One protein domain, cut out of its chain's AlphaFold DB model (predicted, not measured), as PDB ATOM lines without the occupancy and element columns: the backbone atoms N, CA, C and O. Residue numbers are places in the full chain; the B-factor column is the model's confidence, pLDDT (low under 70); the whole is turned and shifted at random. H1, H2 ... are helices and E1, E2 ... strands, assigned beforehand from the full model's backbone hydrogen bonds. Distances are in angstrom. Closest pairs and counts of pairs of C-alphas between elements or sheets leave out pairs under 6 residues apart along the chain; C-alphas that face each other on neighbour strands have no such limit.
ATOM      1  N   MET A  80     183.932 192.314 237.800       66.75
ATOM      2  CA  MET A  80     182.863 192.210 238.797       66.75
ATOM      3  C   MET A  80     182.794 190.810 239.402       66.75
ATOM      4  O   MET A  80     182.902 189.811 238.689       66.75
ATOM      5  N   GLU A  81     182.553 190.748 240.707       67.00
ATOM      6  CA  GLU A  81     182.311 189.509 241.441       67.00
ATOM      7  C   GLU A  81     181.125 189.663 242.393       67.00
ATOM      8  O   GLU A  81     180.946 190.714 243.001       67.00
ATOM      9  N   PHE A  82     180.315 188.613 242.526       72.12
ATOM     10  CA  PHE A  82     179.156 188.620 243.415       72.12
ATOM     11  C   PHE A  82     179.551 188.243 244.843       72.12
ATOM     12  O   PHE A  82     180.232 187.239 245.079       72.12
ATOM     13  N   ILE A  83     179.082 189.050 245.786       74.19
ATOM     14  CA  ILE A  83     179.181 188.824 247.221       74.19
ATOM     15  C   ILE A  83     178.179 187.737 247.600       74.19
ATOM     16  O   ILE A  83     177.014 187.783 247.212       74.19
ATOM     17  N   THR A  84     178.633 186.755 248.364       77.69
ATOM     18  CA  THR A  84     177.789 185.676 248.891       77.69
ATOM     19  C   THR A  84     177.493 185.857 250.369       77.69
ATOM     20  O   THR A  84     176.444 185.434 250.841       77.69
ATOM     21  N   GLU A  85     178.410 186.488 251.099       78.00
ATOM     22  CA  GLU A  85     178.297 186.734 252.532       78.00
ATOM     23  C   GLU A  85     179.160 187.947 252.899       78.00
ATOM     24  O   GLU A  85     180.251 188.124 252.348       78.00
ATOM     25  N   ASN A  86     178.690 188.771 253.832       80.31
ATOM     26  CA  ASN A  86     179.457 189.860 254.425       80.31
ATOM     27  C   ASN A  86     179.286 189.863 255.948       80.31
ATOM     28  O   ASN A  86     178.231 189.502 256.474       80.31
ATOM     29  N   ASP A  87     180.323 190.293 256.660       79.38
ATOM     30  CA  ASP A  87     180.182 190.569 258.086       79.38
ATOM     31  C   ASP A  87     179.383 191.862 258.287       79.38
ATOM     32  O   ASP A  87     179.599 192.871 257.606       79.38
ATOM     33  N   LYS A  88     178.481 191.859 259.271       80.69
ATOM     34  CA  LYS A  88     177.812 193.079 259.729       80.69
ATOM     35  C   LYS A  88     178.771 193.884 260.598       80.69
ATOM     36  O   LYS A  88     178.865 193.655 261.802       80.69
ATOM     37  N   LEU A  89     179.492 194.803 259.967       84.31
ATOM     38  CA  LEU A  89     180.354 195.768 260.643       84.31
ATOM     39  C   LEU A  89     179.667 197.132 260.731       84.31
ATOM     40  O   LEU A  89     178.936 197.531 259.821       84.31
ATOM     41  N   ASN A  90     179.935 197.858 261.814       88.94
ATOM     42  CA  ASN A  90     179.524 199.252 261.944       88.94
ATOM     43  C   ASN A  90     180.444 200.185 261.124       88.94
ATOM     44  O   ASN A  90     181.488 199.776 260.612       88.94
ATOM     45  N   CYS A  91     180.062 201.458 260.996       88.75
ATOM     46  CA  CYS A  91     180.811 202.428 260.194       88.75
ATOM     47  C   CYS A  91     182.271 202.608 260.652       88.75
ATOM     48  O   CYS A  91     183.162 202.703 259.810       88.75
ATOM     49  N   GLU A  92     182.536 202.645 261.960       91.94
ATOM     50  CA  GLU A  92     183.894 202.809 262.501       91.94
ATOM     51  C   GLU A  92     184.780 201.615 262.143       91.94
ATOM     52  O   GLU A  92     185.903 201.786 261.677       91.94
ATOM     53  N   GLN A  93     184.242 200.401 262.244       92.75
ATOM     54  CA  GLN A  93     184.931 199.179 261.843       92.75
ATOM     55  C   GLN A  93     185.229 199.160 260.339       92.75
ATOM     56  O   GLN A  93     186.301 198.708 259.939       92.75
ATOM     57  N   TRP A  94     184.334 199.668 259.485       92.50
ATOM     58  CA  TRP A  94     184.629 199.812 258.053       92.50
ATOM     59  C   TRP A  94     185.729 200.840 257.782       92.50
ATOM     60  O   TRP A  94     186.601 200.587 256.950       92.50
ATOM     61  N   ILE A  95     185.737 201.959 258.510       93.56
ATOM     62  CA  ILE A  95     186.820 202.950 258.452       93.56
ATOM     63  C   ILE A  95     188.154 202.311 258.873       93.56
ATOM     64  O   ILE A  95     189.176 202.503 258.209       93.56
ATOM     65  N   GLU A  96     188.158 201.492 259.927       93.94
ATOM     66  CA  GLU A  96     189.336 200.721 260.333       93.94
ATOM     67  C   GLU A  96     189.800 199.767 259.227       93.94
ATOM     68  O   GLU A  96     190.997 199.722 258.941       93.94
ATOM     69  N   ARG A  97     188.879 199.064 258.545       94.31
ATOM     70  CA  ARG A  97     189.231 198.209 257.397       94.31
ATOM     71  C   ARG A  97     189.896 199.004 256.279       94.31
ATOM     72  O   ARG A  97     190.931 198.569 255.792       94.31
ATOM     73  N   ILE A  98     189.379 200.179 255.911       94.94
ATOM     74  CA  ILE A  98     190.005 201.020 254.873       94.94
ATOM     75  C   ILE A  98     191.455 201.362 255.247       94.94
ATOM     76  O   ILE A  98     192.340 201.263 254.400       94.94
ATOM     77  N   ASN A  99     191.733 201.684 256.515       95.88
ATOM     78  CA  ASN A  99     193.101 201.968 256.965       95.88
ATOM     79  C   ASN A  99     194.051 200.757 256.859       95.88
ATOM     80  O   ASN A  99     195.259 200.940 256.730       95.88
ATOM     81  N   LEU A 100     193.545 199.516 256.837       95.94
ATOM     82  CA  LEU A 100     194.376 198.323 256.618       95.94
ATOM     83  C   LEU A 100     194.936 198.224 255.186       95.94
ATOM     84  O   LEU A 100     195.823 197.404 254.946       95.94
ATOM     85  N   LEU A 101     194.500 199.079 254.249       94.12
ATOM     86  CA  LEU A 101     195.128 199.211 252.928       94.12
ATOM     87  C   LEU A 101     196.616 199.595 253.019       94.12
ATOM     88  O   LEU A 101     197.392 199.206 252.143       94.12
ATOM     89  N   GLU A 102     197.054 200.258 254.096       93.56
ATOM     90  CA  GLU A 102     198.480 200.528 254.335       93.56
ATOM     91  C   GLU A 102     199.306 199.235 254.412       93.56
ATOM     92  O   GLU A 102     200.411 199.171 253.872       93.56
ATOM     93  N   ALA A 103     198.752 198.160 254.986       93.00
ATOM     94  CA  ALA A 103     199.419 196.856 255.061       93.00
ATOM     95  C   ALA A 103     199.581 196.182 253.683       93.00
ATOM     96  O   ALA A 103     200.387 195.264 253.533       93.00
ATOM     97  N   LYS A 104     198.841 196.648 252.667       94.00
ATOM     98  CA  LYS A 104     198.972 196.249 251.253       94.00
ATOM     99  C   LYS A 104     199.818 197.233 250.431       94.00
ATOM    100  O   LYS A 104     199.948 197.083 249.215       94.00
ATOM    101  N   GLY A 105     200.416 198.225 251.093       92.12
ATOM    102  CA  GLY A 105     201.316 199.208 250.497       92.12
ATOM    103  C   GLY A 105     200.626 200.434 249.896       92.12
ATOM    104  O   GLY A 105     201.306 201.233 249.259       92.12
ATOM    105  N   TYR A 106     199.310 200.611 250.071       92.81
ATOM    106  CA  TYR A 106     198.635 201.844 249.655       92.81
ATOM    107  C   TYR A 106     198.874 202.926 250.705       92.81
ATOM    108  O   TYR A 106     198.302 202.880 251.787       92.81
ATOM    109  N   MET A 107     199.698 203.916 250.375       92.31
ATOM    110  CA  MET A 107     199.979 205.032 251.273       92.31
ATOM    111  C   MET A 107     198.708 205.839 251.581       92.31
ATOM    112  O   MET A 107     197.970 206.242 250.669       92.31
ATOM    113  N   ILE A 108     198.496 206.125 252.866       90.75
ATOM    114  CA  ILE A 108     197.432 206.982 253.394       90.75
ATOM    115  C   ILE A 108     198.127 208.092 254.194       90.75
ATOM    116  O   ILE A 108     198.790 207.813 255.183       90.75
ATOM    117  N   ASN A 109     198.058 209.345 253.733       81.81
ATOM    118  CA  ASN A 109     198.852 210.424 254.340       81.81
ATOM    119  C   ASN A 109     198.325 210.803 255.726       81.81
ATOM    120  O   ASN A 109     199.105 210.985 256.655       81.81
ATOM    121  N   ASP A 110     197.003 210.884 255.841       81.69
ATOM    122  CA  ASP A 110     196.290 211.099 257.088       81.69
ATOM    123  C   ASP A 110     195.317 209.938 257.230       81.69
ATOM    124  O   ASP A 110     194.529 209.696 256.314       81.69
ATOM    125  N   LYS A 111     195.383 209.189 258.337       88.00
ATOM    126  CA  LYS A 111     194.486 208.043 258.538       88.00
ATOM    127  C   LYS A 111     193.036 208.440 258.270       88.00
ATOM    128  O   LYS A 111     192.586 209.515 258.670       88.00
ATOM    129  N   VAL A 112     192.299 207.545 257.622       90.75
ATOM    130  CA  VAL A 112     190.873 207.729 257.365       90.75
ATOM    131  C   VAL A 112     190.157 207.730 258.710       90.75
ATOM    132  O   VAL A 112     190.239 206.758 259.456       90.75
ATOM    133  N   THR A 113     189.485 208.831 259.036       91.81
ATOM    134  CA  THR A 113     188.748 209.015 260.301       91.81
ATOM    135  C   THR A 113     187.259 209.267 260.086       91.81
ATOM    136  O   THR A 113     186.509 209.392 261.049       91.81
ATOM    137  N   SER A 114     186.813 209.347 258.830       91.25
ATOM    138  CA  SER A 114     185.430 209.655 258.478       91.25
ATOM    139  C   SER A 114     184.971 208.835 257.275       91.25
ATOM    140  O   SER A 114     185.783 208.208 256.593       91.25
ATOM    141  N   LYS A 115     183.664 208.871 256.993       88.81
ATOM    142  CA  LYS A 115     183.062 208.220 255.820       88.81
ATOM    143  C   LYS A 115     183.622 208.726 254.499       88.81
ATOM    144  O   LYS A 115     183.559 207.996 253.524       88.81
ATOM    145  N   TYR A 116     184.150 209.946 254.462       90.75
ATOM    146  CA  TYR A 116     184.753 210.544 253.280       90.75
ATOM    147  C   TYR A 116     186.239 210.803 253.521       90.75
ATOM    148  O   TYR A 116     186.642 211.309 254.572       90.75
ATOM    149  N   TYR A 117     187.060 210.504 252.524       85.12
ATOM    150  CA  TYR A 117     188.483 210.797 252.552       85.12
ATOM    151  C   TYR A 117     188.995 211.130 251.159       85.12
ATOM    152  O   TYR A 117     188.688 210.446 250.181       85.12
ATOM    153  N   LEU A 118     189.829 212.163 251.093       82.81
ATOM    154  CA  LEU A 118     190.556 212.565 249.901       82.81
ATOM    155  C   LEU A 118     192.012 212.805 250.291       82.81
ATOM    156  O   LEU A 118     192.321 213.669 251.108       82.81
ATOM    157  N   ASN A 119     192.907 212.038 249.691       76.81
ATOM    158  CA  ASN A 119     194.341 212.180 249.871       76.81
ATOM    159  C   ASN A 119     194.885 213.270 248.934       76.81
ATOM    160  O   ASN A 119     194.248 213.644 247.952       76.81
ATOM    161  N   ASN A 120     196.099 213.759 249.185       69.88
ATOM    162  CA  ASN A 120     196.696 214.825 248.383       69.88
ATOM    163  C   ASN A 120     196.840 214.417 246.898       69.88
ATOM    164  O   ASN A 120     197.666 213.565 246.560       69.88
ATOM    165  N   ILE A 121     196.053 215.044 246.022       66.62
ATOM    166  CA  ILE A 121     196.024 214.798 244.570       66.62
ATOM    167  C   ILE A 121     197.058 215.621 243.785       66.62
ATOM    168  O   ILE A 121     197.232 215.402 242.590       66.62
ATOM    169  N   HIS A 122     197.753 216.564 244.432       54.53
ATOM    170  CA  HIS A 122     198.639 217.519 243.756       54.53
ATOM    171  C   HIS A 122     200.049 216.981 243.474       54.53
ATOM    172  O   HIS A 122     200.815 217.632 242.765       54.53
ATOM    173  N   LYS A 123     200.410 215.804 244.004       62.97
ATOM    174  CA  LYS A 123     201.705 215.159 243.747       62.97
ATOM    175  C   LYS A 123     201.516 213.948 242.832       62.97
ATOM    176  O   LYS A 123     200.641 213.115 243.064       62.97
ATOM    177  N   TYR A 124     202.366 213.848 241.815       69.75
ATOM    178  CA  TYR A 124     202.550 212.623 241.041       69.75
ATOM    179  C   TYR A 124     202.907 211.451 241.985       69.75
ATOM    180  O   TYR A 124     203.638 211.663 242.954       69.75
ATOM    181  N   ILE A 125     202.365 210.249 241.746       79.62
ATOM    182  CA  ILE A 125     202.667 209.067 242.570       79.62
ATOM    183  C   ILE A 125     204.008 208.519 242.098       79.62
ATOM    184  O   ILE A 125     204.162 208.213 240.917       79.62
ATOM    185  N   ASP A 126     204.985 208.410 242.996       82.62
ATOM    186  CA  ASP A 126     206.315 207.947 242.621       82.62
ATOM    187  C   ASP A 126     206.248 206.514 242.045       82.62
ATOM    188  O   ASP A 126     205.402 205.696 242.408       82.62
ATOM    189  N   THR A 127     207.087 206.220 241.047       81.50
ATOM    190  CA  THR A 127     207.001 204.964 240.285       81.50
ATOM    191  C   THR A 127     207.143 203.747 241.202       81.50
ATOM    192  O   THR A 127     208.145 203.606 241.897       81.50
ATOM    193  N   GLY A 128     206.183 202.823 241.129       78.69
ATOM    194  CA  GLY A 128     206.131 201.620 241.959       78.69
ATOM    195  C   GLY A 128     205.460 201.825 243.318       78.69
ATOM    196  O   GLY A 128     205.219 200.839 244.012       78.69
ATOM    197  N   GLU A 129     205.122 203.062 243.683       88.31
ATOM    198  CA  GLU A 129     204.330 203.349 244.873       88.31
ATOM    199  C   GLU A 129     202.836 203.244 244.580       88.31
ATOM    200  O   GLU A 129     202.365 203.524 243.471       88.31
ATOM    201  N   LYS A 130     202.085 202.863 245.614       91.44
ATOM    202  CA  LYS A 130     200.628 202.825 245.608       91.44
ATOM    203  C   LYS A 130     200.074 203.811 246.621       91.44
ATOM    204  O   LYS A 130     200.695 204.103 247.641       91.44
ATOM    205  N   LYS A 131     198.865 204.296 246.370       89.69
ATOM    206  CA  LYS A 131     198.220 205.308 247.205       89.69
ATOM    207  C   LYS A 131     196.712 205.103 247.257       89.69
ATOM    208  O   LYS A 131     196.103 204.849 246.222       89.69
ATOM    209  N   LEU A 132     196.096 205.279 248.423       92.19
ATOM    210  CA  LEU A 132     194.652 205.520 248.493       92.19
ATOM    211  C   LEU A 132     194.418 206.994 248.157       92.19
ATOM    212  O   LEU A 132     194.836 207.867 248.917       92.19
ATOM    213  N   ILE A 133     193.806 207.277 247.008       84.00
ATOM    214  CA  ILE A 133     193.500 208.642 246.563       84.00
ATOM    215  C   ILE A 133     192.199 209.123 247.200       84.00
ATOM    216  O   ILE A 133     192.132 210.258 247.656       84.00
ATOM    217  N   TYR A 134     191.183 208.266 247.232       87.44
ATOM    218  CA  TYR A 134     189.847 208.611 247.707       87.44
ATOM    219  C   TYR A 134     189.175 207.405 248.351       87.44
ATOM    220  O   TYR A 134     189.350 206.285 247.866       87.44
ATOM    221  N   SER A 135     188.372 207.641 249.384       89.06
ATOM    222  CA  SER A 135     187.387 206.668 249.845       89.06
ATOM    223  C   SER A 135     186.088 207.326 250.283       89.06
ATOM    224  O   SER A 135     186.097 208.416 250.852       89.06
ATOM    225  N   GLU A 136     184.988 206.614 250.087       88.69
ATOM    226  CA  GLU A 136     183.656 207.003 250.524       88.69
ATOM    227  C   GLU A 136     182.881 205.788 251.031       88.69
ATOM    228  O   GLU A 136     182.930 204.718 250.423       88.69
ATOM    229  N   ILE A 137     182.154 205.971 252.128       90.31
ATOM    230  CA  ILE A 137     181.205 205.009 252.681       90.31
ATOM    231  C   ILE A 137     179.811 205.636 252.619       90.31
ATOM    232  O   ILE A 137     179.577 206.695 253.200       90.31
ATOM    233  N   GLU A 138     178.896 204.959 251.939       88.00
ATOM    234  CA  GLU A 138     177.481 205.309 251.836       88.00
ATOM    235  C   GLU A 138     176.659 204.365 252.717       88.00
ATOM    236  O   GLU A 138     176.803 203.141 252.625       88.00
ATOM    237  N   ASP A 139     175.783 204.921 253.547       90.25
ATOM    238  CA  ASP A 139     174.825 204.208 254.389       90.25
ATOM    239  C   ASP A 139     173.386 204.675 254.150       90.25
ATOM    240  O   ASP A 139     173.144 205.699 253.512       90.25
ATOM    241  N   ASN A 140     172.424 203.879 254.613       84.81
ATOM    242  CA  ASN A 140     171.010 204.248 254.599       84.81
ATOM    243  C   ASN A 140     170.615 205.012 255.880       84.81
ATOM    244  O   ASN A 140     171.419 205.183 256.795       84.81
ATOM    245  N   ASP A 141     169.347 205.425 255.962       82.25
ATOM    246  CA  ASP A 141     168.793 206.130 257.128       82.25
ATOM    247  C   ASP A 141     168.850 205.300 258.429       82.25
ATOM    248  O   ASP A 141     168.850 205.864 259.524       82.25
ATOM    249  N   ASP A 142     168.949 203.973 258.311       82.19
ATOM    250  CA  ASP A 142     169.088 203.035 259.431       82.19
ATOM    251  C   ASP A 142     170.555 202.850 259.882       82.19
ATOM    252  O   ASP A 142     170.823 202.157 260.866       82.19
ATOM    253  N   GLY A 143     171.517 203.472 259.189       81.31
ATOM    254  CA  GLY A 143     172.955 203.370 259.464       81.31
ATOM    255  C   GLY A 143     173.630 202.107 258.912       81.31
ATOM    256  O   GLY A 143     174.807 201.865 259.197       81.31
ATOM    257  N   ASP A 144     172.920 201.305 258.115       85.94
ATOM    258  CA  ASP A 144     173.474 200.148 257.415       85.94
ATOM    259  C   ASP A 144     174.267 200.598 256.185       85.94
ATOM    260  O   ASP A 144     173.733 201.231 255.266       85.94
ATOM    261  N   ILE A 145     175.538 200.195 256.124       89.81
ATOM    262  CA  ILE A 145     176.408 200.496 254.986       89.81
ATOM    263  C   ILE A 145     175.874 199.827 253.713       89.81
ATOM    264  O   ILE A 145     175.744 198.606 253.632       89.81
ATOM    265  N   GLN A 146     175.618 200.641 252.693       85.50
ATOM    266  CA  GLN A 146     175.133 200.218 251.383       85.50
ATOM    267  C   GLN A 146     176.274 200.056 250.382       85.50
ATOM    268  O   GLN A 146     176.242 199.144 249.551       85.50
ATOM    269  N   CYS A 147     177.278 200.935 250.443       85.62
ATOM    270  CA  CYS A 147     178.351 200.968 249.459       85.62
ATOM    271  C   CYS A 147     179.654 201.521 250.042       85.62
ATOM    272  O   CYS A 147     179.647 202.463 250.829       85.62
ATOM    273  N   ILE A 148     180.784 200.972 249.598       90.00
ATOM    274  CA  ILE A 148     182.120 201.523 249.838       90.00
ATOM    275  C   ILE A 148     182.776 201.764 248.484       90.00
ATOM    276  O   ILE A 148     182.885 200.845 247.672       90.00
ATOM    277  N   ARG A 149     183.221 202.993 248.231       87.62
ATOM    278  CA  ARG A 149     183.925 203.387 247.007       87.62
ATOM    279  C   ARG A 149     185.351 203.758 247.347       87.62
ATOM    280  O   ARG A 149     185.581 204.531 248.268       87.62
ATOM    281  N   LEU A 150     186.306 203.241 246.588       87.81
ATOM    282  CA  LEU A 150     187.725 203.537 246.731       87.81
ATOM    283  C   LEU A 150     188.291 203.969 245.378       87.81
ATOM    284  O   LEU A 150     187.925 203.428 244.333       87.81
ATOM    285  N   LEU A 151     189.232 204.907 245.401       83.94
ATOM    286  CA  LEU A 151     190.109 205.203 244.276       83.94
ATOM    287  C   LEU A 151     191.543 204.911 244.701       83.94
ATOM    288  O   LEU A 151     192.109 205.607 245.545       83.94
ATOM    289  N   LEU A 152     192.124 203.883 244.105       87.81
ATOM    290  CA  LEU A 152     193.501 203.472 244.329       87.81
ATOM    291  C   LEU A 152     194.365 204.012 243.192       87.81
ATOM    292  O   LEU A 152     193.966 203.974 242.032       87.81
ATOM    293  N   GLY A 153     195.546 204.517 243.518       83.81
ATOM    294  CA  GLY A 153     196.522 205.013 242.559       83.81
ATOM    295  C   GLY A 153     197.805 204.200 242.596       83.81
ATOM    296  O   GLY A 153     198.207 203.730 243.658       83.81
ATOM    297  N   GLU A 154     198.470 204.075 241.453       86.19
ATOM    298  CA  GLU A 154     199.811 203.501 241.337       86.19
ATOM    299  C   GLU A 154     200.634 204.314 240.334       86.19
ATOM    300  O   GLU A 154     200.178 204.603 239.223       86.19
ATOM    301  N   GLY A 155     201.850 204.689 240.727       82.69
ATOM    302  CA  GLY A 155     202.800 205.329 239.825       82.69
ATOM    303  C   GLY A 155     203.375 204.290 238.871       82.69
ATOM    304  O   GLY A 155     204.064 203.365 239.307       82.69
ATOM    305  N   ILE A 156     203.132 204.427 237.568       76.75
ATOM    306  CA  ILE A 156     203.645 203.486 236.567       76.75
ATOM    307  C   ILE A 156     204.532 204.181 235.539       76.75
ATOM    308  O   ILE A 156     204.424 205.381 235.281       76.75
ATOM    309  N   THR A 157     205.385 203.375 234.913       72.50
ATOM    310  CA  THR A 157     206.218 203.793 233.788       72.50
ATOM    311  C   THR A 157     205.785 203.039 232.541       72.50
ATOM    312  O   THR A 157     205.654 201.809 232.550       72.50
ATOM    313  N   PHE A 158     205.557 203.777 231.463       69.50
ATOM    314  CA  PHE A 158     205.306 203.220 230.142       69.50
ATOM    315  C   PHE A 158     206.601 202.690 229.508       69.50
ATOM    316  O   PHE A 158     207.711 203.018 229.921       69.50
ATOM    317  N   LYS A 159     206.479 201.879 228.452       66.88
ATOM    318  CA  LYS A 159     207.622 201.328 227.695       66.88
ATOM    319  C   LYS A 159     208.554 202.400 227.114       66.88
ATOM    320  O   LYS A 159     209.701 202.091 226.819       66.88
ATOM    321  N   ASN A 160     208.070 203.624 226.923       70.00
ATOM    322  CA  ASN A 160     208.840 204.774 226.442       70.00
ATOM    323  C   ASN A 160     209.488 205.600 227.576       70.00
ATOM    324  O   ASN A 160     210.006 206.675 227.300       70.00
ATOM    325  N   ASN A 161     209.479 205.102 228.819       69.75
ATOM    326  CA  ASN A 161     209.943 205.774 230.039       69.75
ATOM    327  C   ASN A 161     209.096 206.964 230.517       69.75
ATOM    328  O   ASN A 161     209.475 207.619 231.491       69.75
ATOM    329  N   ASP A 162     207.928 207.200 229.916       71.06
ATOM    330  CA  ASP A 162     207.003 208.207 230.423       71.06
ATOM    331  C   ASP A 162     206.338 207.737 231.716       71.06
ATOM    332  O   ASP A 162     205.957 206.574 231.883       71.06
ATOM    333  N   LYS A 163     206.185 208.683 232.634       72.62
ATOM    334  CA  LYS A 163     205.580 208.505 233.948       72.62
ATOM    335  C   LYS A 163     204.094 208.868 233.882       72.62
ATOM    336  O   LYS A 163     203.756 209.979 233.481       72.62
ATOM    337  N   CYS A 164     203.200 207.968 234.295       71.38
ATOM    338  CA  CYS A 164     201.788 208.303 234.521       71.38
ATOM    339  C   CYS A 164     201.246 207.758 235.852       71.38
ATOM    340  O   CYS A 164     201.802 206.820 236.423       71.38
ATOM    341  N   ASN A 165     200.176 208.372 236.356       71.62
ATOM    342  CA  ASN A 165     199.399 207.804 237.452       71.62
ATOM    343  C   ASN A 165     198.355 206.875 236.834       71.62
ATOM    344  O   ASN A 165     197.519 207.324 236.041       71.62
ATOM    345  N   ASN A 166     198.392 205.600 237.200       75.94
ATOM    346  CA  ASN A 166     197.277 204.712 236.931       75.94
ATOM    347  C   ASN A 166     196.306 204.754 238.107       75.94
ATOM    348  O   ASN A 166     196.732 204.777 239.261       75.94
ATOM    349  N   CYS A 167     195.013 204.760 237.805       76.62
ATOM    350  CA  CYS A 167     193.962 204.814 238.809       76.62
ATOM    351  C   CYS A 167     193.022 203.622 238.649       76.62
ATOM    352  O   CYS A 167     192.652 203.242 237.534       76.62
ATOM    353  N   TYR A 168     192.599 203.084 239.784       82.25
ATOM    354  CA  TYR A 168     191.709 201.945 239.895       82.25
ATOM    355  C   TYR A 168     190.546 202.329 240.803       82.25
ATOM    356  O   TYR A 168     190.742 202.649 241.975       82.25
ATOM    357  N   SER A 169     189.338 202.329 240.260       79.75
ATOM    358  CA  SER A 169     188.122 202.492 241.048       79.75
ATOM    359  C   SER A 169     187.697 201.127 241.572       79.75
ATOM    360  O   SER A 169     187.656 200.162 240.816       79.75
ATOM    361  N   VAL A 170     187.400 201.042 242.862       86.06
ATOM    362  CA  VAL A 170     186.824 199.856 243.494       86.06
ATOM    363  C   VAL A 170     185.497 200.258 244.113       86.06
ATOM    364  O   VAL A 170     185.426 201.257 244.824       86.06
ATOM    365  N   GLU A 171     184.457 199.481 243.860       83.75
ATOM    366  CA  GLU A 171     183.146 199.634 244.474       83.75
ATOM    367  C   GLU A 171     182.746 198.312 245.126       83.75
ATOM    368  O   GLU A 171     182.670 197.281 244.464       83.75
ATOM    369  N   ILE A 172     182.495 198.338 246.429       88.50
ATOM    370  CA  ILE A 172     181.911 197.232 247.183       88.50
ATOM    371  C   ILE A 172     180.472 197.638 247.472       88.50
ATOM    372  O   ILE A 172     180.223 198.475 248.337       88.50
ATOM    373  N   ASN A 173     179.532 197.075 246.726       80.62
ATOM    374  CA  ASN A 173     178.128 197.434 246.796       80.62
ATOM    375  C   ASN A 173     177.349 196.308 247.476       80.62
ATOM    376  O   ASN A 173     177.087 195.261 246.882       80.62
ATOM    377  N   PHE A 174     176.975 196.519 248.735       82.44
ATOM    378  CA  PHE A 174     176.248 195.533 249.529       82.44
ATOM    379  C   PHE A 174     174.777 195.444 249.129       82.44
ATOM    380  O   PHE A 174     174.199 194.364 249.176       82.44
ATOM    381  N   LYS A 175     174.183 196.543 248.647       76.00
ATOM    382  CA  LYS A 175     172.804 196.545 248.135       76.00
ATOM    383  C   LYS A 175     172.644 195.645 246.912       76.00
ATOM    384  O   LYS A 175     171.650 194.938 246.777       76.00
ATOM    385  N   LEU A 176     173.620 195.693 246.011       71.62
ATOM    386  CA  LEU A 176     173.656 194.888 244.792       71.62
ATOM    387  C   LEU A 176     174.408 193.565 244.975       71.62
ATOM    388  O   LEU A 176     174.411 192.748 244.058       71.62
ATOM    389  N   MET A 177     175.025 193.349 246.141       72.81
ATOM    390  CA  MET A 177     175.860 192.187 246.450       72.81
ATOM    391  C   MET A 177     176.983 191.989 245.418       72.81
ATOM    392  O   MET A 177     177.181 190.884 244.916       72.81
ATOM    393  N   ILE A 178     177.726 193.051 245.085       77.44
ATOM    394  CA  ILE A 178     178.834 193.001 244.116       77.44
ATOM    395  C   ILE A 178     180.096 193.708 244.612       77.44
ATOM    396  O   ILE A 178     180.040 194.679 245.361       77.44
ATOM    397  N   ILE A 179     181.241 193.250 244.115       80.06
ATOM    398  CA  ILE A 179     182.511 193.973 244.108       80.06
ATOM    399  C   ILE A 179     182.831 194.285 242.651       80.06
ATOM    400  O   ILE A 179     182.917 193.369 241.837       80.06
ATOM    401  N   ALA A 180     183.025 195.555 242.322       77.69
ATOM    402  CA  ALA A 180     183.401 196.021 240.999       77.69
ATOM    403  C   ALA A 180     184.767 196.717 241.047       77.69
ATOM    404  O   ALA A 180     185.005 197.567 241.898       77.69
ATOM    405  N   ILE A 181     185.671 196.375 240.131       80.88
ATOM    406  CA  ILE A 181     186.990 197.003 239.993       80.88
ATOM    407  C   ILE A 181     187.111 197.540 238.573       80.88
ATOM    408  O   ILE A 181     187.029 196.771 237.617       80.88
ATOM    409  N   ARG A 182     187.330 198.847 238.424       75.38
ATOM    410  CA  ARG A 182     187.516 199.519 237.137       75.38
ATOM    411  C   ARG A 182     188.911 200.122 237.001       75.38
ATOM    412  O   ARG A 182     189.312 200.928 237.834       75.38
ATOM    413  N   ILE A 183     189.616 199.818 235.914       73.31
ATOM    414  CA  ILE A 183     190.899 200.456 235.563       73.31
ATOM    415  C   ILE A 183     190.629 201.685 234.690       73.31
ATOM    416  O   ILE A 183     189.990 201.583 233.644       73.31
ATOM    417  N   ILE A 184     191.089 202.859 235.126       61.50
ATOM    418  CA  ILE A 184     190.728 204.144 234.507       61.50
ATOM    419  C   ILE A 184     191.731 204.556 233.420       61.50
ATOM    420  O   ILE A 184     191.313 205.059 232.381       61.50
ATOM    421  N   ASN A 185     193.030 204.289 233.605       57.16
ATOM    422  CA  ASN A 185     194.073 204.644 232.637       57.16
ATOM    423  C   ASN A 185     194.721 203.386 232.049       57.16
ATOM    424  O   ASN A 185     195.734 202.893 232.544       57.16
ATOM    425  N   TRP A 186     194.155 202.876 230.954       54.06
ATOM    426  CA  TRP A 186     194.812 201.852 230.143       54.06
ATOM    427  C   TRP A 186     195.275 202.421 228.804       54.06
ATOM    428  O   TRP A 186     194.502 203.044 228.081       54.06
ATOM    429  N   GLY A 187     196.538 202.164 228.466       47.25
ATOM    430  CA  GLY A 187     197.094 202.360 227.133       47.25
ATOM    431  C   GLY A 187     198.059 201.221 226.807       47.25
ATOM    432  O   GLY A 187     198.746 200.720 227.694       47.25
ATOM    433  N   ASP A 188     198.155 200.839 225.531       45.00
ATOM    434  CA  ASP A 188     198.930 199.693 225.006       45.00
ATOM    435  C   ASP A 188     200.455 199.719 225.275       45.00
ATOM    436  O   ASP A 188     201.215 198.843 224.844       45.00
ATOM    437  N   GLN A 189     200.942 200.738 225.981       53.72
ATOM    438  CA  GLN A 189     202.357 200.960 226.267       53.72
ATOM    439  C   GLN A 189     202.780 200.541 227.678       53.72
ATOM    440  O   GLN A 189     203.926 200.769 228.058       53.72
ATOM    441  N   THR A 190     201.908 199.923 228.465       54.09
ATOM    442  CA  THR A 190     202.234 199.447 229.815       54.09
ATOM    443  C   THR A 190     203.068 198.153 229.792       54.09
ATOM    444  O   THR A 190     203.030 197.344 228.859       54.09
ATOM    445  N   ILE A 191     203.908 197.974 230.814       53.88
ATOM    446  CA  ILE A 191     204.741 196.772 231.014       53.88
ATOM    447  C   ILE A 191     203.825 195.594 231.423       53.88
ATOM    448  O   ILE A 191     202.886 195.828 232.181       53.88
ATOM    449  N   PRO A 192     204.079 194.328 231.012       51.41
ATOM    450  CA  PRO A 192     203.195 193.180 231.293       51.41
ATOM    451  C   PRO A 192     202.813 192.952 232.767       51.41
ATOM    452  O   PRO A 192     201.744 192.417 233.051       51.41
ATOM    453  N   LYS A 193     203.649 193.386 233.722       60.56
ATOM    454  CA  LYS A 193     203.326 193.366 235.161       60.56
ATOM    455  C   LYS A 193     202.065 194.182 235.489       60.56
ATOM    456  O   LYS A 193     201.335 193.829 236.405       60.56
ATOM    457  N   TYR A 194     201.799 195.239 234.730       55.16
ATOM    458  CA  TYR A 194     200.632 196.104 234.890       55.16
ATOM    459  C   TYR A 194     199.429 195.643 234.055       55.16
ATOM    460  O   TYR A 194     198.446 196.367 234.000       55.16
ATOM    461  N   ALA A 195     199.485 194.470 233.404       64.12
ATOM    462  CA  ALA A 195     198.373 193.944 232.610       64.12
ATOM    463  C   ALA A 195     197.060 193.877 233.418       64.12
ATOM    464  O   ALA A 195     197.117 193.526 234.604       64.12
ATOM    465  N   PRO A 196     195.890 194.141 232.799       65.00
ATOM    466  CA  PRO A 196     194.623 194.269 233.515       65.00
ATOM    467  C   PRO A 196     194.298 193.034 234.348       65.00
ATOM    468  O   PRO A 196     194.030 193.166 235.532       65.00
ATOM    469  N   ASP A 197     194.442 191.829 233.793       65.88
ATOM    470  CA  ASP A 197     194.148 190.578 234.506       65.88
ATOM    471  C   ASP A 197     195.009 190.375 235.758       65.88
ATOM    472  O   ASP A 197     194.531 189.863 236.772       65.88
ATOM    473  N   ASN A 198     196.282 190.774 235.700       71.75
ATOM    474  CA  ASN A 198     197.183 190.684 236.846       71.75
ATOM    475  C   ASN A 198     196.784 191.704 237.913       71.75
ATOM    476  O   ASN A 198     196.737 191.363 239.093       71.75
ATOM    477  N   LYS A 199     196.437 192.925 237.494       78.88
ATOM    478  CA  LYS A 199     196.017 193.997 238.401       78.88
ATOM    479  C   LYS A 199     194.642 193.778 239.007       78.88
ATOM    480  O   LYS A 199     194.480 194.025 240.196       78.88
ATOM    481  N   PHE A 200     193.688 193.240 238.255       77.75
ATOM    482  CA  PHE A 200     192.397 192.831 238.797       77.75
ATOM    483  C   PHE A 200     192.572 191.786 239.882       77.75
ATOM    484  O   PHE A 200     192.036 191.968 240.966       77.75
ATOM    485  N   LYS A 201     193.364 190.736 239.629       80.69
ATOM    486  CA  LYS A 201     193.658 189.717 240.643       80.69
ATOM    487  C   LYS A 201     194.308 190.331 241.875       80.69
ATOM    488  O   LYS A 201     193.845 190.078 242.977       80.69
ATOM    489  N   GLU A 202     195.351 191.135 241.685       87.06
ATOM    490  CA  GLU A 202     196.080 191.795 242.773       87.06
ATOM    491  C   GLU A 202     195.148 192.637 243.656       87.06
ATOM    492  O   GLU A 202     195.041 192.377 244.851       87.06
ATOM    493  N   ILE A 203     194.414 193.583 243.060       87.81
ATOM    494  CA  ILE A 203     193.491 194.461 243.791       87.81
ATOM    495  C   ILE A 203     192.373 193.641 244.431       87.81
ATOM    496  O   ILE A 203     192.008 193.884 245.573       87.81
ATOM    497  N   PHE A 204     191.839 192.646 243.726       86.44
ATOM    498  CA  PHE A 204     190.782 191.805 244.265       86.44
ATOM    499  C   PHE A 204     191.232 191.030 245.510       86.44
ATOM    500  O   PHE A 204     190.506 191.002 246.502       86.44
ATOM    501  N   PHE A 205     192.436 190.447 245.497       88.19
ATOM    502  CA  PHE A 205     193.002 189.791 246.677       88.19
ATOM    503  C   PHE A 205     193.252 190.783 247.817       88.19
ATOM    504  O   PHE A 205     192.901 190.481 248.954       88.19
ATOM    505  N   ASP A 206     193.780 191.975 247.523       92.00
ATOM    506  CA  ASP A 206     193.962 193.026 248.531       92.00
ATOM    507  C   ASP A 206     192.631 193.380 249.213       92.00
ATOM    508  O   ASP A 206     192.554 193.424 250.441       92.00
ATOM    509  N   ILE A 207     191.570 193.579 248.423       90.44
ATOM    510  CA  ILE A 207     190.226 193.889 248.923       90.44
ATOM    511  C   ILE A 207     189.669 192.728 249.747       90.44
ATOM    512  O   ILE A 207     189.171 192.950 250.846       90.44
ATOM    513  N   LYS A 208     189.779 191.489 249.274       87.44
ATOM    514  CA  LYS A 208     189.228 190.329 249.983       87.44
ATOM    515  C   LYS A 208     189.943 190.035 251.307       87.44
ATOM    516  O   LYS A 208     189.320 189.551 252.247       87.44
ATOM    517  N   ASP A 209     191.235 190.339 251.387       88.69
ATOM    518  CA  ASP A 209     192.010 190.192 252.619       88.69
ATOM    519  C   ASP A 209     191.656 191.266 253.661       88.69
ATOM    520  O   ASP A 209     191.734 191.019 254.865       88.69
ATOM    521  N   ILE A 210     191.290 192.468 253.212       92.00
ATOM    522  CA  ILE A 210     190.989 193.609 254.087       92.00
ATOM    523  C   ILE A 210     189.531 193.603 254.539       92.00
ATOM    524  O   ILE A 210     189.234 193.795 255.723       92.00
ATOM    525  N   PHE A 211     188.624 193.419 253.586       88.00
ATOM    526  CA  PHE A 211     187.189 193.484 253.792       88.00
ATOM    527  C   PHE A 211     186.669 192.052 253.963       88.00
ATOM    528  O   PHE A 211     186.829 191.247 253.045       88.00
ATOM    529  N   PRO A 212     186.047 191.706 255.107       83.00
ATOM    530  CA  PRO A 212     185.578 190.350 255.390       83.00
ATOM    531  C   PRO A 212     184.332 190.013 254.557       83.00
ATOM    532  O   PRO A 212     183.194 190.036 255.024       83.00
ATOM    533  N   ILE A 213     184.562 189.747 253.275       81.62
ATOM    534  CA  ILE A 213     183.539 189.510 252.268       81.62
ATOM    535  C   ILE A 213     183.846 188.174 251.602       81.62
ATOM    536  O   ILE A 213     184.948 187.940 251.094       81.62
ATOM    537  N   LYS A 214     182.864 187.273 251.592       78.44
ATOM    538  CA  LYS A 214     182.936 186.040 250.808       78.44
ATOM    539  C   LYS A 214     182.285 186.264 249.453       78.44
ATOM    540  O   LYS A 214     181.294 186.977 249.320       78.44
ATOM    541  N   SER A 215     182.868 185.638 248.443       71.44
ATOM    542  CA  SER A 215     182.487 185.799 247.046       71.44
ATOM    543  C   SER A 215     182.820 184.526 246.265       71.44
ATOM    544  O   SER A 215     183.722 183.766 246.651       71.44
ATOM    545  N   HIS A 216     182.079 184.262 245.185       58.34
ATOM    546  CA  HIS A 216     182.329 183.109 244.319       58.34
ATOM    547  C   HIS A 216     183.428 183.414 243.297       58.34
ATOM    548  O   HIS A 216     183.202 184.075 242.283       58.34
ATOM    549  N   ALA A 217     184.606 182.839 243.542       47.31
ATOM    550  CA  ALA A 217     185.738 182.931 242.638       47.31
ATOM    551  C   ALA A 217     185.482 182.122 241.358       47.31
ATOM    552  O   ALA A 217     185.545 180.895 241.380       47.31
ATOM    553  N   GLN A 218     185.280 182.811 240.234       47.84
ATOM    554  CA  GLN A 218     185.719 182.352 238.913       47.84
ATOM    555  C   GLN A 218     185.874 183.559 237.976       47.84
ATOM    556  O   GLN A 218     184.947 183.944 237.261       47.84
TER     557      GLN A 218
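AT A GLANCE: This is residues 80 to 218 of the 261 residues of an uncharacterized protein of Clostridium botulinum CFSAN001627 (UniProt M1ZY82). A twisted, curled wall of seven antiparallel strands, with E3, E4 and E5 the long ones, has helices H1 and H2 over one face; the opposite face bears no named helix. The printed part has 139 residues, with two named helices and seven named strands in the order E1, H1, E2, E3, E4, E5, E6, H2, E7. Across the sheet the order is E2, E3, E4, E5, E6, E1, E7; the class is mixed, in two layers, helices on one face of a sheet. It is compact, with a radius of gyration of the C-alphas of 15.3 A and spans of 51 by 36 by 23 A.

IN THESE COORDINATES: Find E4 at C-alpha 145, (176.408, 200.496, 254.986); it runs 36.7 A to residue 157. Then find E3, residues 130 to 139, 27.3 A, and E5, residues 163 to 173, 32.3 A. E2 is residues 116 to 118, E6 178 to 183, E1 80 to 86 and E7 213 to 215. H1, residues 91 to 104, spans 21.2 A; H2, residues 196 to 210, spans 20.9 A and ends at (190.989, 193.609, 254.087).

HOW THE PARTS SIT: E2 to E6 form a meander, each strand the antiparallel neighbour of the one before; look for N 136 and O 149 of E3 and E4, and N 152 and O 168 of E4 and E5, each 2.8 A apart. E6, H2, E7 is a split strand-helix-strand unit, two strands of one sheet with a helix between them along the chain and another strand, E1, between them in the sheet; its crossover is right-handed. H1 is over E3 and E4 at a height over the sheet of 9.4 A, and H2 over E5 and E6 at 7.9 A. H2 touches H1 with residues 206 to 210 alone, at a steep tilt of 51 degrees; the closest C-alphas, of Arg 97 and Ile 210, are 5.9 A apart. Every O i to N i+4 pair is within hydrogen-bond range in H2, 6 of 10 in H1.

THE WHOLE: The farthest C-alphas, of Asp 142 and Asn 160, are 51.7 A apart. The printed part has no cut; the long links are H1 to E2, E2 to E3 and E6 to H2. Look for pLDDT under 70 in 27 residues, among them 184 to 197.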